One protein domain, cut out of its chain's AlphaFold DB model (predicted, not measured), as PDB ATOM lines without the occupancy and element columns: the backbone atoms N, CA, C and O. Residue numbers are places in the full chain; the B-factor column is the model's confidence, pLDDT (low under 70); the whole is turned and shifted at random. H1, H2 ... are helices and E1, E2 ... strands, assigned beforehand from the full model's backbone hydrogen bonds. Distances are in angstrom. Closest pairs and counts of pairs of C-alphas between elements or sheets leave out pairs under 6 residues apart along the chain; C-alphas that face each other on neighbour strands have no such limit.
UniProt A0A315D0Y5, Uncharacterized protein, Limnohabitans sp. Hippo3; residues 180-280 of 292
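AT A GLANCE: This is residues 180 to 280 of the 292 residues of an uncharacterized protein of Limnohabitans sp. Hippo3 (UniProt A0A315D0Y5). Little regular structure is here: a twisted four-stranded meander, each strand the antiparallel neighbour of the one before, with H1 covering one face in two layers, and long unnamed stretches, residues 180 to 194 and 252 to 280. The printed part has 101 residues, 37 in named elements, E1 E2 E3 E4 H1 along the chain; the sheet's order is the same, the class mixed. It is compact, with a radius of gyration of the C-alphas of 13.3 A, spanning 38 by 38 by 24 A.

HOW THE PARTS SIT: Start at E1, residues 195 to 200; it forms a hairpin with E2, residues 203 to 211, where N 197 and O 205 are 2.8 A apart, within hydrogen-bond range. E2 forms a hairpin with E3, residues 217 to 223, at N 208 and O 220, 2.9 A. E3 forms one with E4, residues 235 to 239, at N 219 and O 237, 2.8 A. H1, residues 242 to 251, is on the sheet, height 7.6 A, over E3; their closest C-alphas, Ala 217 and Val 242, are 5.1 A apart. In H1 every O i to N i+4 pair is within hydrogen-bond range.

IN THESE COORDINATES: Find C-alpha 195 at (-32.172, 17.010, -17.629), where E1 begins; E2 measures 26.9 A, E3 20.1 A. H1 ends at C-alpha 251, (-32.851, 5.272, -21.864).

THE WHOLE: The printed part has no cut; the link E3 to E4 is long. Residues 225 to 228 and 280 have pLDDT under 70.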
ATOM      1  N   ALA A 180     -13.080  37.598 -16.133       74.56
ATOM      2  CA  ALA A 180     -11.623  37.487 -16.095       74.56
ATOM      3  C   ALA A 180     -11.071  37.155 -14.696       74.56
ATOM      4  O   ALA A 180      -9.948  36.675 -14.581       74.56
ATOM      5  N   GLU A 181     -11.852  37.389 -13.639       79.56
ATOM      6  CA  GLU A 181     -11.453  37.138 -12.248       79.56
ATOM      7  C   GLU A 181     -11.898  35.750 -11.749       79.56
ATOM      8  O   GLU A 181     -11.452  35.283 -10.700       79.56
ATOM      9  N   LEU A 182     -12.756  35.052 -12.503       80.12
ATOM     10  CA  LEU A 182     -13.267  33.740 -12.116       80.12
ATOM     11  C   LEU A 182     -12.228  32.642 -12.365       80.12
ATOM     12  O   LEU A 182     -11.854  32.349 -13.498       80.12
ATOM     13  N   THR A 183     -11.826  31.970 -11.286       79.31
ATOM     14  CA  THR A 183     -10.975  30.774 -11.331       79.31
ATOM     15  C   THR A 183     -11.755  29.591 -10.756       79.31
ATOM     16  O   THR A 183     -12.191  29.671  -9.605       79.31
ATOM     17  N   PRO A 184     -11.991  28.498 -11.507       83.12
ATOM     18  CA  PRO A 184     -11.626  28.243 -12.915       83.12
ATOM     19  C   PRO A 184     -12.406  29.098 -13.944       83.12
ATOM     20  O   PRO A 184     -13.460  29.639 -13.601       83.12
ATOM     21  N   PRO A 185     -11.945  29.228 -15.201       85.88
ATOM     22  CA  PRO A 185     -12.631  30.039 -16.208       85.88
ATOM     23  C   PRO A 185     -14.050  29.529 -16.497       85.88
ATOM     24  O   PRO A 185     -14.359  28.351 -16.304       85.88
ATOM     25  N   VAL A 186     -14.917  30.429 -16.966       87.06
ATOM     26  CA  VAL A 186     -16.289  30.076 -17.351       87.06
ATOM     27  C   VAL A 186     -16.278  29.214 -18.607       87.06
ATOM     28  O   VAL A 186     -15.718  29.594 -19.636       87.06
ATOM     29  N   PHE A 187     -16.945  28.072 -18.520       87.62
ATOM     30  CA  PHE A 187     -17.251  27.213 -19.647       87.62
ATOM     31  C   PHE A 187     -18.613  27.612 -20.220       87.62
ATOM     32  O   PHE A 187     -19.595  27.738 -19.487       87.62
ATOM     33  N   LYS A 188     -18.668  27.843 -21.532       85.38
ATOM     34  CA  LYS A 188     -19.886  28.299 -22.206       85.38
ATOM     35  C   LYS A 188     -20.705  27.100 -22.668       85.38
ATOM     36  O   LYS A 188     -20.203  26.268 -23.412       85.38
ATOM     37  N   ILE A 189     -21.958  27.061 -22.236       84.69
ATOM     38  CA  ILE A 189     -23.013  26.189 -22.758       84.69
ATOM     39  C   ILE A 189     -24.178  27.121 -23.067       84.69
ATOM     40  O   ILE A 189     -24.571  27.907 -22.199       84.69
ATOM     41  N   SER A 190     -24.656  27.106 -24.308       78.19
ATOM     42  CA  SER A 190     -25.745  27.984 -24.740       78.19
ATOM     43  C   SER A 190     -27.100  27.492 -24.234       78.19
ATOM     44  O   SER A 190     -27.958  28.303 -23.887       78.19
ATOM     45  N   ASN A 191     -27.269  26.175 -24.121       81.00
ATOM     46  CA  ASN A 191     -28.499  25.557 -23.648       81.00
ATOM     47  C   ASN A 191     -28.553  25.424 -22.114       81.00
ATOM     48  O   ASN A 191     -27.576  25.054 -21.460       81.00
ATOM     49  N   ARG A 192     -29.729  25.682 -21.533       84.56
ATOM     50  CA  ARG A 192     -30.018  25.539 -20.096       84.56
ATOM     51  C   ARG A 192     -31.267  24.702 -19.803       84.56
ATOM     52  O   ARG A 192     -31.805  24.739 -18.699       84.56
ATOM     53  N   ASP A 193     -31.698  23.906 -20.774       86.88
ATOM     54  CA  ASP A 193     -32.724  22.883 -20.604       86.88
ATOM     55  C   ASP A 193     -32.161  21.703 -19.810       86.88
ATOM     56  O   ASP A 193     -31.615  20.745 -20.365       86.88
ATOM     57  N   TRP A 194     -32.272  21.798 -18.488       89.94
ATOM     58  CA  TRP A 194     -31.774  20.792 -17.564       89.94
ATOM     59  C   TRP A 194     -32.500  19.456 -17.711       89.94
ATOM     60  O   TRP A 194     -33.725  19.378 -17.705       89.94
ATOM     61  N   TRP A 195     -31.718  18.386 -17.777       93.31
ATOM     62  CA  TRP A 195     -32.172  17.010 -17.629       93.31
ATOM     63  C   TRP A 195     -31.809  16.516 -16.240       93.31
ATOM     64  O   TRP A 195     -30.709  16.787 -15.762       93.31
ATOM     65  N   VAL A 196     -32.705  15.772 -15.606       92.25
ATOM     66  CA  VAL A 196     -32.557  15.298 -14.231       92.25
ATOM     67  C   VAL A 196     -32.694  13.786 -14.161       92.25
ATOM     68  O   VAL A 196     -33.603  13.196 -14.740       92.25
ATOM     69  N   LYS A 197     -31.796  13.151 -13.411       93.06
ATOM     70  CA  LYS A 197     -31.902  11.755 -12.986       93.06
ATOM     71  C   LYS A 197     -31.905  11.701 -11.466       93.06
ATOM     72  O   LYS A 197     -30.896  11.997 -10.825       93.06
ATOM     73  N   VAL A 198     -33.037  11.301 -10.894       89.75
ATOM     74  CA  VAL A 198     -33.228  11.187  -9.443       89.75
ATOM     75  C   VAL A 198     -32.613   9.872  -8.959       89.75
ATOM     76  O   VAL A 198     -33.065   8.795  -9.335       89.75
ATOM     77  N   LEU A 199     -31.567   9.944  -8.131       86.81
ATOM     78  CA  LEU A 199     -30.887   8.761  -7.581       86.81
ATOM     79  C   LEU A 199     -31.444   8.334  -6.218       86.81
ATOM     80  O   LEU A 199     -31.228   7.203  -5.785       86.81
ATOM     81  N   GLY A 200     -32.104   9.248  -5.511       81.69
ATOM     82  CA  GLY A 200     -32.624   9.041  -4.164       81.69
ATOM     83  C   GLY A 200     -32.998  10.367  -3.506       81.69
ATOM     84  O   GLY A 200     -33.052  11.404  -4.164       81.69
ATOM     85  N   MET A 201     -33.251  10.341  -2.198       79.88
ATOM     86  CA  MET A 201     -33.660  11.535  -1.454       79.88
ATOM     87  C   MET A 201     -32.578  12.624  -1.529       79.88
ATOM     88  O   MET A 201     -31.469  12.424  -1.033       79.88
ATOM     89  N   LEU A 202     -32.918  13.760  -2.154       74.06
ATOM     90  CA  LEU A 202     -32.045  14.929  -2.342       74.06
ATOM     91  C   LEU A 202     -30.711  14.605  -3.040       74.06
ATOM     92  O   LEU A 202     -29.675  15.179  -2.706       74.06
ATOM     93  N   ARG A 203     -30.725  13.641  -3.966       84.94
ATOM     94  CA  ARG A 203     -29.559  13.270  -4.771       84.94
ATOM     95  C   ARG A 203     -29.941  13.120  -6.230       84.94
ATOM     96  O   ARG A 203     -30.642  12.174  -6.599       84.94
ATOM     97  N   HIS A 204     -29.403  14.004  -7.050       89.00
ATOM     98  CA  HIS A 204     -29.689  14.095  -8.468       89.00
ATOM     99  C   HIS A 204     -28.393  14.170  -9.267       89.00
ATOM    100  O   HIS A 204     -27.369  14.707  -8.830       89.00
ATOM    101  N   ASN A 205     -28.461  13.612 -10.467       92.12
ATOM    102  CA  ASN A 205     -27.516  13.925 -11.519       92.12
ATOM    103  C   ASN A 205     -28.218  14.800 -12.540       92.12
ATOM    104  O   ASN A 205     -29.381  14.560 -12.873       92.12
ATOM    105  N   TRP A 206     -27.482  15.770 -13.058       92.94
ATOM    106  CA  TRP A 206     -28.000  16.705 -14.037       92.94
ATOM    107  C   TRP A 206     -27.254  16.569 -15.350       92.94
ATOM    108  O   TRP A 206     -26.082  16.183 -15.369       92.94
ATOM    109  N   ALA A 207     -27.928  16.890 -16.445       95.00
ATOM    110  CA  ALA A 207     -27.310  16.944 -17.753       95.00
ATOM    111  C   ALA A 207     -27.819  18.125 -18.580       95.00
ATOM    112  O   ALA A 207     -28.958  18.566 -18.425       95.00
ATOM    113  N   LEU A 208     -26.963  18.616 -19.471       94.12
ATOM    114  CA  LEU A 208     -27.299  19.596 -20.502       94.12
ATOM    115  C   LEU A 208     -26.886  19.042 -21.860       94.12
ATOM    116  O   LEU A 208     -25.831  18.419 -21.974       94.12
ATOM    117  N   ILE A 209     -27.707  19.286 -22.879       93.00
ATOM    118  CA  ILE A 209     -27.388  18.950 -24.269       93.00
ATOM    119  C   ILE A 209     -26.967  20.229 -24.984       93.00
ATOM    120  O   ILE A 209     -27.780  21.141 -25.125       93.00
ATOM    121  N   GLU A 210     -25.739  20.264 -25.485       92.69
ATOM    122  CA  GLU A 210     -25.246  21.321 -26.362       92.69
ATOM    123  C   GLU A 210     -25.168  20.801 -27.797       92.69
ATOM    124  O   GLU A 210     -24.620  19.723 -28.043       92.69
ATOM    125  N   ARG A 211     -25.714  21.560 -28.747       91.19
ATOM    126  CA  ARG A 211     -25.527  21.291 -30.177       91.19
ATOM    127  C   ARG A 211     -24.206  21.909 -30.625       91.19
ATOM    128  O   ARG A 211     -23.958  23.078 -30.348       91.19
ATOM    129  N   ASN A 212     -23.391  21.127 -31.316       90.12
ATOM    130  CA  ASN A 212     -22.136  21.576 -31.903       90.12
ATOM    131  C   ASN A 212     -22.381  22.148 -33.316       90.12
ATOM    132  O   ASN A 212     -23.413  21.886 -33.936       90.12
ATOM    133  N   ASP A 213     -21.413  22.901 -33.846       88.00
ATOM    134  CA  ASP A 213     -21.507  23.533 -35.176       88.00
ATOM    135  C   ASP A 213     -21.579  22.523 -36.340       88.00
ATOM    136  O   ASP A 213     -22.006  22.866 -37.440       88.00
ATOM    137  N   ASP A 214     -21.160  21.277 -36.111       89.44
ATOM    138  CA  ASP A 214     -21.154  20.172 -37.078       89.44
ATOM    139  C   ASP A 214     -22.420  19.295 -37.013       89.44
ATOM    140  O   ASP A 214     -22.413  18.160 -37.485       89.44
ATOM    141  N   ASP A 215     -23.497  19.813 -36.413       82.88
ATOM    142  CA  ASP A 215     -24.772  19.131 -36.144       82.88
ATOM    143  C   ASP A 215     -24.713  17.948 -35.166       82.88
ATOM    144  O   ASP A 215     -25.761  17.400 -34.804       82.88
ATOM    145  N   THR A 216     -23.530  17.618 -34.647       93.00
ATOM    146  CA  THR A 216     -23.397  16.664 -33.546       93.00
ATOM    147  C   THR A 216     -23.870  17.276 -32.227       93.00
ATOM    148  O   THR A 216     -24.083  18.487 -32.106       93.00
ATOM    149  N   ALA A 217     -24.067  16.442 -31.209       92.06
ATOM    150  CA  ALA A 217     -24.473  16.911 -29.890       92.06
ATOM    151  C   ALA A 217     -23.533  16.404 -28.800       92.06
ATOM    152  O   ALA A 217     -23.114  15.247 -28.803       92.06
ATOM    153  N   THR A 218     -23.244  17.264 -27.828       95.69
ATOM    154  CA  THR A 218     -22.490  16.910 -26.627       95.69
ATOM    155  C   THR A 218     -23.403  16.993 -25.415       95.69
ATOM    156  O   THR A 218     -23.995  18.033 -25.134       95.69
ATOM    157  N   VAL A 219     -23.500  15.901 -24.665       96.19
ATOM    158  CA  VAL A 219     -24.155  15.873 -23.359       96.19
ATOM    159  C   VAL A 219     -23.106  16.133 -22.293       96.19
ATOM    160  O   VAL A 219     -22.132  15.392 -22.196       96.19
ATOM    161  N   TYR A 220     -23.315  17.164 -21.481       95.12
ATOM    162  CA  TYR A 220     -22.490  17.486 -20.322       95.12
ATOM    163  C   TYR A 220     -23.196  17.047 -19.048       95.12
ATOM    164  O   TYR A 220     -24.377  17.341 -18.877       95.12
ATOM    165  N   PHE A 221     -22.479  16.375 -18.151       93.50
ATOM    166  CA  PHE A 221     -23.028  15.864 -16.898       93.50
ATOM    167  C   PHE A 221     -22.514  16.640 -15.691       93.50
ATOM    168  O   PHE A 221     -21.347  17.037 -15.628       93.50
ATOM    169  N   PHE A 222     -23.390  16.770 -14.702       91.62
ATOM    170  CA  PHE A 222     -23.175  17.494 -13.459       91.62
ATOM    171  C   PHE A 222     -23.701  16.664 -12.281       91.62
ATOM    172  O   PHE A 222     -24.584  15.814 -12.427       91.62
ATOM    173  N   GLN A 223     -23.168  16.935 -11.097       83.12
ATOM    174  CA  GLN A 223     -23.648  16.396  -9.823       83.12
ATOM    175  C   GLN A 223     -24.150  17.539  -8.944       83.12
ATOM    176  O   GLN A 223     -23.605  18.641  -9.027       83.12
ATOM    177  N   ASP A 224     -25.096  17.249  -8.045       71.81
ATOM    178  CA  ASP A 224     -25.611  18.202  -7.041       71.81
ATOM    179  C   ASP A 224     -24.504  18.941  -6.260       71.81
ATOM    180  O   ASP A 224     -24.686  20.083  -5.855       71.81
ATOM    181  N   GLN A 225     -23.342  18.305  -6.055       63.06
ATOM    182  CA  GLN A 225     -22.185  18.869  -5.341       63.06
ATOM    183  C   GLN A 225     -20.926  18.981  -6.220       63.06
ATOM    184  O   GLN A 225     -19.806  18.951  -5.712       63.06
ATOM    185  N   GLY A 226     -21.083  19.065  -7.547       51.97
ATOM    186  CA  GLY A 226     -19.967  19.013  -8.505       51.97
ATOM    187  C   GLY A 226     -18.906  20.114  -8.344       51.97
ATOM    188  O   GLY A 226     -17.778  19.942  -8.805       51.97
ATOM    189  N   GLY A 227     -19.226  21.207  -7.647       53.97
ATOM    190  CA  GLY A 227     -18.300  22.279  -7.284       53.97
ATOM    191  C   GLY A 227     -18.726  22.955  -5.978       53.97
ATOM    192  O   GLY A 227     -19.877  22.845  -5.570       53.97
ATOM    193  N   LYS A 228     -17.784  23.623  -5.293       62.31
ATOM    194  CA  LYS A 228     -18.063  24.316  -4.019       62.31
ATOM    195  C   LYS A 228     -18.980  25.525  -4.223       62.31
ATOM    196  O   LYS A 228     -19.992  25.634  -3.547       62.31
ATOM    197  N   ASP A 229     -18.629  26.373  -5.193       72.25
ATOM    198  CA  ASP A 229     -19.244  27.698  -5.372       72.25
ATOM    199  C   ASP A 229     -19.909  27.885  -6.747       72.25
ATOM    200  O   ASP A 229     -20.614  28.867  -6.968       72.25
ATOM    201  N   ARG A 230     -19.666  26.968  -7.698       82.75
ATOM    202  CA  ARG A 230     -20.198  27.016  -9.071       82.75
ATOM    203  C   ARG A 230     -20.467  25.613  -9.633       82.75
ATOM    204  O   ARG A 230     -19.777  24.674  -9.231       82.75
ATOM    205  N   PRO A 231     -21.405  25.462 -10.586       87.00
ATOM    206  CA  PRO A 231     -21.653  24.201 -11.276       87.00
ATOM    207  C   PRO A 231     -20.426  23.715 -12.047       87.00
ATOM    208  O   PRO A 231     -19.801  24.482 -12.782       87.00
ATOM    209  N   ALA A 232     -20.116  22.427 -11.926       89.88
ATOM    210  CA  ALA A 232     -18.954  21.823 -12.561       89.88
ATOM    211  C   ALA A 232     -19.351  20.684 -13.496       89.88
ATOM    212  O   ALA A 232     -20.076  19.770 -13.092       89.88
ATOM    213  N   ILE A 233     -18.815  20.706 -14.713       91.56
ATOM    214  CA  ILE A 233     -18.913  19.576 -15.638       91.56
ATOM    215  C   ILE A 233     -17.987  18.478 -15.125       91.56
ATOM    216  O   ILE A 233     -16.779  18.688 -15.006       91.56
ATOM    217  N   ILE A 234     -18.544  17.308 -14.834       90.94
ATOM    218  CA  ILE A 234     -17.778  16.156 -14.333       90.94
ATOM    219  C   ILE A 234     -17.496  15.120 -15.417       90.94
ATOM    220  O   ILE A 234     -16.529  14.370 -15.314       90.94
ATOM    221  N   ASP A 235     -18.331  15.083 -16.455       92.31
ATOM    222  CA  ASP A 235     -18.243  14.126 -17.550       92.31
ATOM    223  C   ASP A 235     -18.961  14.665 -18.793       92.31
ATOM    224  O   ASP A 235     -19.742  15.618 -18.709       92.31
ATOM    225  N   SER A 236     -18.709  14.054 -19.944       94.06
ATOM    226  CA  SER A 236     -19.381  14.383 -21.197       94.06
ATOM    227  C   SER A 236     -19.443  13.198 -22.154       94.06
ATOM    228  O   SER A 236     -18.510  12.396 -22.201       94.06
ATOM    229  N   LEU A 237     -20.487  13.141 -22.976       94.94
ATOM    230  CA  LEU A 237     -20.648  12.166 -24.056       94.94
ATOM    231  C   LEU A 237     -21.003  12.873 -25.365       94.94
ATOM    232  O   LEU A 237     -21.750  13.847 -25.352       94.94
ATOM    233  N   SER A 238     -20.486  12.372 -26.482       94.88
ATOM    234  CA  SER A 238     -20.792  12.883 -27.824       94.88
ATOM    235  C   SER A 238     -21.751  11.940 -28.547       94.88
ATOM    236  O   SER A 238     -21.618  10.722 -28.438       94.88
ATOM    237  N   PHE A 239     -22.688  12.518 -29.293       94.12
ATOM    238  CA  PHE A 239     -23.746  11.844 -30.046       94.12
ATOM    239  C   PHE A 239     -23.786  12.380 -31.474       94.12
ATOM    240  O   PHE A 239     -23.346  13.506 -31.721       94.12
ATOM    241  N   ALA A 240     -24.329  11.599 -32.411       91.69
ATOM    242  CA  ALA A 240     -24.397  11.995 -33.814       91.69
ATOM    243  C   ALA A 240     -25.339  13.183 -34.036       91.69
ATOM    244  O   ALA A 240     -25.083  13.993 -34.919       91.69
ATOM    245  N   ASP A 241     -26.406  13.294 -33.239       86.88
ATOM    246  CA  ASP A 241     -27.340  14.418 -33.276       86.88
ATOM    247  C   ASP A 241     -28.031  14.646 -31.909       86.88
ATOM    248  O   ASP A 241     -27.940  13.843 -30.973       86.88
ATOM    249  N   VAL A 242     -28.750  15.768 -31.782       86.44
ATOM    250  CA  VAL A 242     -29.500  16.128 -30.559       86.44
ATOM    251  C   VAL A 242     -30.595  15.107 -30.233       86.44
ATOM    252  O   VAL A 242     -30.910  14.893 -29.062       86.44
ATOM    253  N   ARG A 243     -31.206  14.479 -31.241       86.00
ATOM    254  CA  ARG A 243     -32.288  13.508 -31.042       86.00
ATOM    255  C   ARG A 243     -31.743  12.221 -30.419       86.00
ATOM    256  O   ARG A 243     -32.363  11.714 -29.489       86.00
ATOM    257  N   GLU A 244     -30.594  11.738 -30.873       89.19
ATOM    258  CA  GLU A 244     -29.883  10.599 -30.293       89.19
ATOM    259  C   GLU A 244     -29.448  10.907 -28.855       89.19
ATOM    260  O   GLU A 244     -29.690  10.100 -27.962       89.19
ATOM    261  N   ALA A 245     -28.924  12.110 -28.592       92.38
ATOM    262  CA  ALA A 245     -28.577  12.540 -27.236       92.38
ATOM    263  C   ALA A 245     -29.789  12.519 -26.283       92.38
ATOM    264  O   ALA A 245     -29.704  12.008 -25.165       92.38
ATOM    265  N   ARG A 246     -30.943  13.037 -26.733       91.69
ATOM    266  CA  ARG A 246     -32.206  13.007 -25.970       91.69
ATOM    267  C   ARG A 246     -32.669  11.578 -25.701       91.69
ATOM    268  O   ARG A 246     -33.091  11.279 -24.587       91.69
ATOM    269  N   GLN A 247     -32.607  10.715 -26.713       88.38
ATOM    270  CA  GLN A 247     -33.001   9.315 -26.584       88.38
ATOM    271  C   GLN A 247     -32.092   8.577 -25.596       88.38
ATOM    272  O   GLN A 247     -32.589   7.952 -24.663       88.38
ATOM    273  N   GLY A 248     -30.774   8.740 -25.730       93.12
ATOM    274  CA  GLY A 248     -29.798   8.137 -24.830       93.12
ATOM    275  C   GLY A 248     -29.970   8.596 -23.380       93.12
ATOM    276  O   GLY A 248     -29.886   7.780 -22.463       93.12
ATOM    277  N   LEU A 249     -30.282   9.878 -23.147       94.69
ATOM    278  CA  LEU A 249     -30.612  10.384 -21.810       94.69
ATOM    279  C   LEU A 249     -31.844   9.682 -21.223       94.69
ATOM    280  O   LEU A 249     -31.771   9.190 -20.094       94.69
ATOM    281  N   LYS A 250     -32.934   9.567 -21.992       92.31
ATOM    282  CA  LYS A 250     -34.157   8.870 -21.556       92.31
ATOM    283  C   LYS A 250     -33.910   7.406 -21.218       92.31
ATOM    284  O   LYS A 250     -34.314   6.942 -20.156       92.31
ATOM    285  N   GLU A 251     -33.201   6.683 -22.082       92.19
ATOM    286  CA  GLU A 251     -32.851   5.272 -21.864       92.19
ATOM    287  C   GLU A 251     -31.995   5.075 -20.609       92.19
ATOM    288  O   GLU A 251     -32.085   4.050 -19.933       92.19
ATOM    289  N   ASN A 252     -31.221   6.097 -20.241       93.50
ATOM    290  CA  ASN A 252     -30.410   6.116 -19.033       93.50
ATOM    291  C   ASN A 252     -31.124   6.740 -17.819       93.50
ATOM    292  O   ASN A 252     -30.483   6.964 -16.785       93.50
ATOM    293  N   GLY A 253     -32.440   6.961 -17.895       92.19
ATOM    294  CA  GLY A 253     -33.288   7.402 -16.784       92.19
ATOM    295  C   GLY A 253     -33.176   8.887 -16.446       92.19
ATOM    296  O   GLY A 253     -33.454   9.268 -15.310       92.19
ATOM    297  N   PHE A 254     -32.720   9.707 -17.391       94.88
ATOM    298  CA  PHE A 254     -32.840  11.155 -17.299       94.88
ATOM    299  C   PHE A 254     -34.145  11.613 -17.936       94.88
ATOM    300  O   PHE A 254     -34.478  11.212 -19.049       94.88
ATOM    301  N   GLU A 255     -34.822  12.534 -17.268       91.38
ATOM    302  CA  GLU A 255     -36.003  13.208 -17.788       91.38
ATOM    303  C   GLU A 255     -35.723  14.697 -17.944       91.38
ATOM    304  O   GLU A 255     -34.979  15.295 -17.163       91.38
ATOM    305  N   LEU A 256     -36.309  15.316 -18.965       89.25
ATOM    306  CA  LEU A 256     -36.202  16.757 -19.156       89.25
ATOM    307  C   LEU A 256     -36.981  17.463 -18.036       89.25
ATOM    308  O   LEU A 256     -38.185  17.252 -17.902       89.25
ATOM    309  N   LEU A 257     -36.312  18.330 -17.268       85.75
ATOM    310  CA  LEU A 257     -36.878  18.997 -16.087       85.75
ATOM    311  C   LEU A 257     -38.164  19.760 -16.428       85.75
ATOM    312  O   LEU A 257     -39.165  19.618 -15.732       85.75
ATOM    313  N   LYS A 258     -38.164  20.480 -17.560       78.75
ATOM    314  CA  LYS A 258     -39.325  21.216 -18.095       78.75
ATOM    315  C   LYS A 258     -40.589  20.369 -18.238       78.75
ATOM    316  O   LYS A 258     -41.681  20.915 -18.155       78.75
ATOM    317  N   THR A 259     -40.447  19.069 -18.488       74.62
ATOM    318  CA  THR A 259     -41.556  18.121 -18.699       74.62
ATOM    319  C   THR A 259     -41.696  17.103 -17.566       74.62
ATOM    320  O   THR A 259     -42.572  16.246 -17.615       74.62
ATOM    321  N   TYR A 260     -40.810  17.158 -16.571       78.31
ATOM    322  CA  TYR A 260     -40.804  16.282 -15.405       78.31
ATOM    323  C   TYR A 260     -40.517  17.097 -14.132       78.31
ATOM    324  O   TYR A 260     -39.474  16.924 -13.481       78.31
ATOM    325  N   PRO A 261     -41.425  18.031 -13.782       76.31
ATOM    326  CA  PRO A 261     -41.300  18.798 -12.556       76.31
ATOM    327  C   PRO A 261     -41.508  17.889 -11.337       76.31
ATOM    328  O   PRO A 261     -42.308  16.954 -11.349       76.31
ATOM    329  N   GLY A 262     -40.797  18.177 -10.251       74.88
ATOM    330  CA  GLY A 262     -40.925  17.458  -8.986       74.88
ATOM    331  C   GLY A 262     -40.255  18.207  -7.834       74.88
ATOM    332  O   GLY A 262     -39.810  19.337  -8.023       74.88
ATOM    333  N   PRO A 263     -40.125  17.591  -6.644       73.94
ATOM    334  CA  PRO A 263     -39.511  18.229  -5.471       73.94
ATOM    335  C   PRO A 263     -38.053  18.685  -5.664       73.94
ATOM    336  O   PRO A 263     -37.524  19.408  -4.828       73.94
ATOM    337  N   TRP A 264     -37.394  18.233  -6.734       80.56
ATOM    338  CA  TRP A 264     -36.041  18.624  -7.143       80.56
ATOM    339  C   TRP A 264     -35.993  19.890  -8.005       80.56
ATOM    340  O   TRP A 264     -34.904  20.360  -8.327       80.56
ATOM    341  N   MET A 265     -37.137  20.445  -8.405       76.94
ATOM    342  CA  MET A 265     -37.180  21.747  -9.072       76.94
ATOM    343  C   MET A 265     -36.574  22.824  -8.167       76.94
ATOM    344  O   MET A 265     -36.801  22.839  -6.956       76.94
ATOM    345  N   GLY A 266     -35.773  23.712  -8.744       75.62
ATOM    346  CA  GLY A 266     -35.007  24.723  -8.020       75.62
ATOM    347  C   GLY A 266     -33.676  24.216  -7.458       75.62
ATOM    348  O   GLY A 266     -32.870  25.039  -7.018       75.62
ATOM    349  N   CYS A 267     -33.437  22.898  -7.483       80.31
ATOM    350  CA  CYS A 267     -32.163  22.281  -7.109       80.31
ATOM    351  C   CYS A 267     -31.219  22.109  -8.309       80.31
ATOM    352  O   CYS A 267     -30.108  21.608  -8.127       80.31
ATOM    353  N   GLU A 268     -31.634  22.500  -9.520       85.00
ATOM    354  CA  GLU A 268     -30.756  22.500 -10.685       85.00
ATOM    355  C   GLU A 268     -29.515  23.374 -10.440       85.00
ATOM    356  O   GLU A 268     -29.599  24.393  -9.746       85.00
ATOM    357  N   PRO A 269     -28.344  23.015 -10.995       86.19
ATOM    358  CA  PRO A 269     -27.140  23.802 -10.792       86.19
ATOM    359  C   PRO A 269     -27.300  25.237 -11.323       86.19
ATOM    360  O   PRO A 269     -27.497  25.459 -12.520       86.19
ATOM    361  N   LYS A 270     -27.167  26.224 -10.428       81.19
ATOM    362  CA  LYS A 270     -27.239  27.661 -10.744       81.19
ATOM    363  C   LYS A 270     -25.849  28.277 -10.767       81.19
ATOM    364  O   LYS A 270     -24.989  27.917  -9.967       81.19
ATOM    365  N   GLY A 271     -25.632  29.226 -11.663       80.50
ATOM    366  CA  GLY A 271     -24.384  29.954 -11.821       80.50
ATOM    367  C   GLY A 271     -23.661  29.672 -13.134       80.50
ATOM    368  O   GLY A 271     -24.093  28.904 -14.003       80.50
ATOM    369  N   PHE A 272     -22.487  30.293 -13.246       86.12
ATOM    370  CA  PHE A 272     -21.574  30.068 -14.359       86.12
ATOM    371  C   PHE A 272     -20.891  28.716 -14.243       86.12
ATOM    372  O   PHE A 272     -20.249  28.408 -13.239       86.12
ATOM    373  N   ILE A 273     -20.987  27.945 -15.314       88.69
ATOM    374  CA  ILE A 273     -20.426  26.606 -15.400       88.69
ATOM    375  C   ILE A 273     -18.906  26.688 -15.557       88.69
ATOM    376  O   ILE A 273     -18.386  27.620 -16.172       88.69
ATOM    377  N   TYR A 274     -18.180  25.714 -15.017       89.62
ATOM    378  CA  TYR A 274     -16.772  25.490 -15.338       89.62
ATOM    379  C   TYR A 274     -16.498  24.017 -15.658       89.62
ATOM    380  O   TYR A 274     -17.264  23.125 -15.286       89.62
ATOM    381  N   ASP A 275     -15.393  23.756 -16.355       89.56
ATOM    382  CA  ASP A 275     -14.978  22.399 -16.708       89.56
ATOM    383  C   ASP A 275     -14.119  21.779 -15.599       89.56
ATOM    384  O   ASP A 275     -13.057  22.305 -15.256       89.56
ATOM    385  N   ASN A 276     -14.575  20.657 -15.039       88.69
ATOM    386  CA  ASN A 276     -13.869  19.893 -14.013       88.69
ATOM    387  C   ASN A 276     -13.585  18.447 -14.449       88.69
ATOM    388  O   ASN A 276     -13.204  17.609 -13.629       88.69
ATOM    389  N   ARG A 277     -13.727  18.130 -15.744       88.50
ATOM    390  CA  ARG A 277     -13.459  16.780 -16.273       88.50
ATOM    391  C   ARG A 277     -12.010  16.341 -16.035       88.50
ATOM    392  O   ARG A 277     -11.743  15.155 -15.863       88.50
ATOM    393  N   GLY A 278     -11.080  17.294 -15.926       78.56
ATOM    394  CA  GLY A 278      -9.676  17.042 -15.579       78.56
ATOM    395  C   GLY A 278      -9.456  16.371 -14.214       78.56
ATOM    396  O   GLY A 278      -8.393  15.798 -13.992       78.56
ATOM    397  N   ALA A 279     -10.449  16.378 -13.317       77.38
ATOM    398  CA  ALA A 279     -10.380  15.692 -12.025       77.38
ATOM    399  C   ALA A 279     -10.592  14.162 -12.112       77.38
ATOM    400  O   ALA A 279     -10.445  13.472 -11.105       77.38
ATOM    401  N   GLY A 280     -10.933  13.615 -13.289       69.38
ATOM    402  CA  GLY A 280     -11.029  12.166 -13.512       69.38
ATOM    403  C   GLY A 280     -12.336  11.510 -13.043       69.38
ATOM    404  O   GLY A 280     -12.394  10.290 -12.870       69.38
TER     405      GLY A 280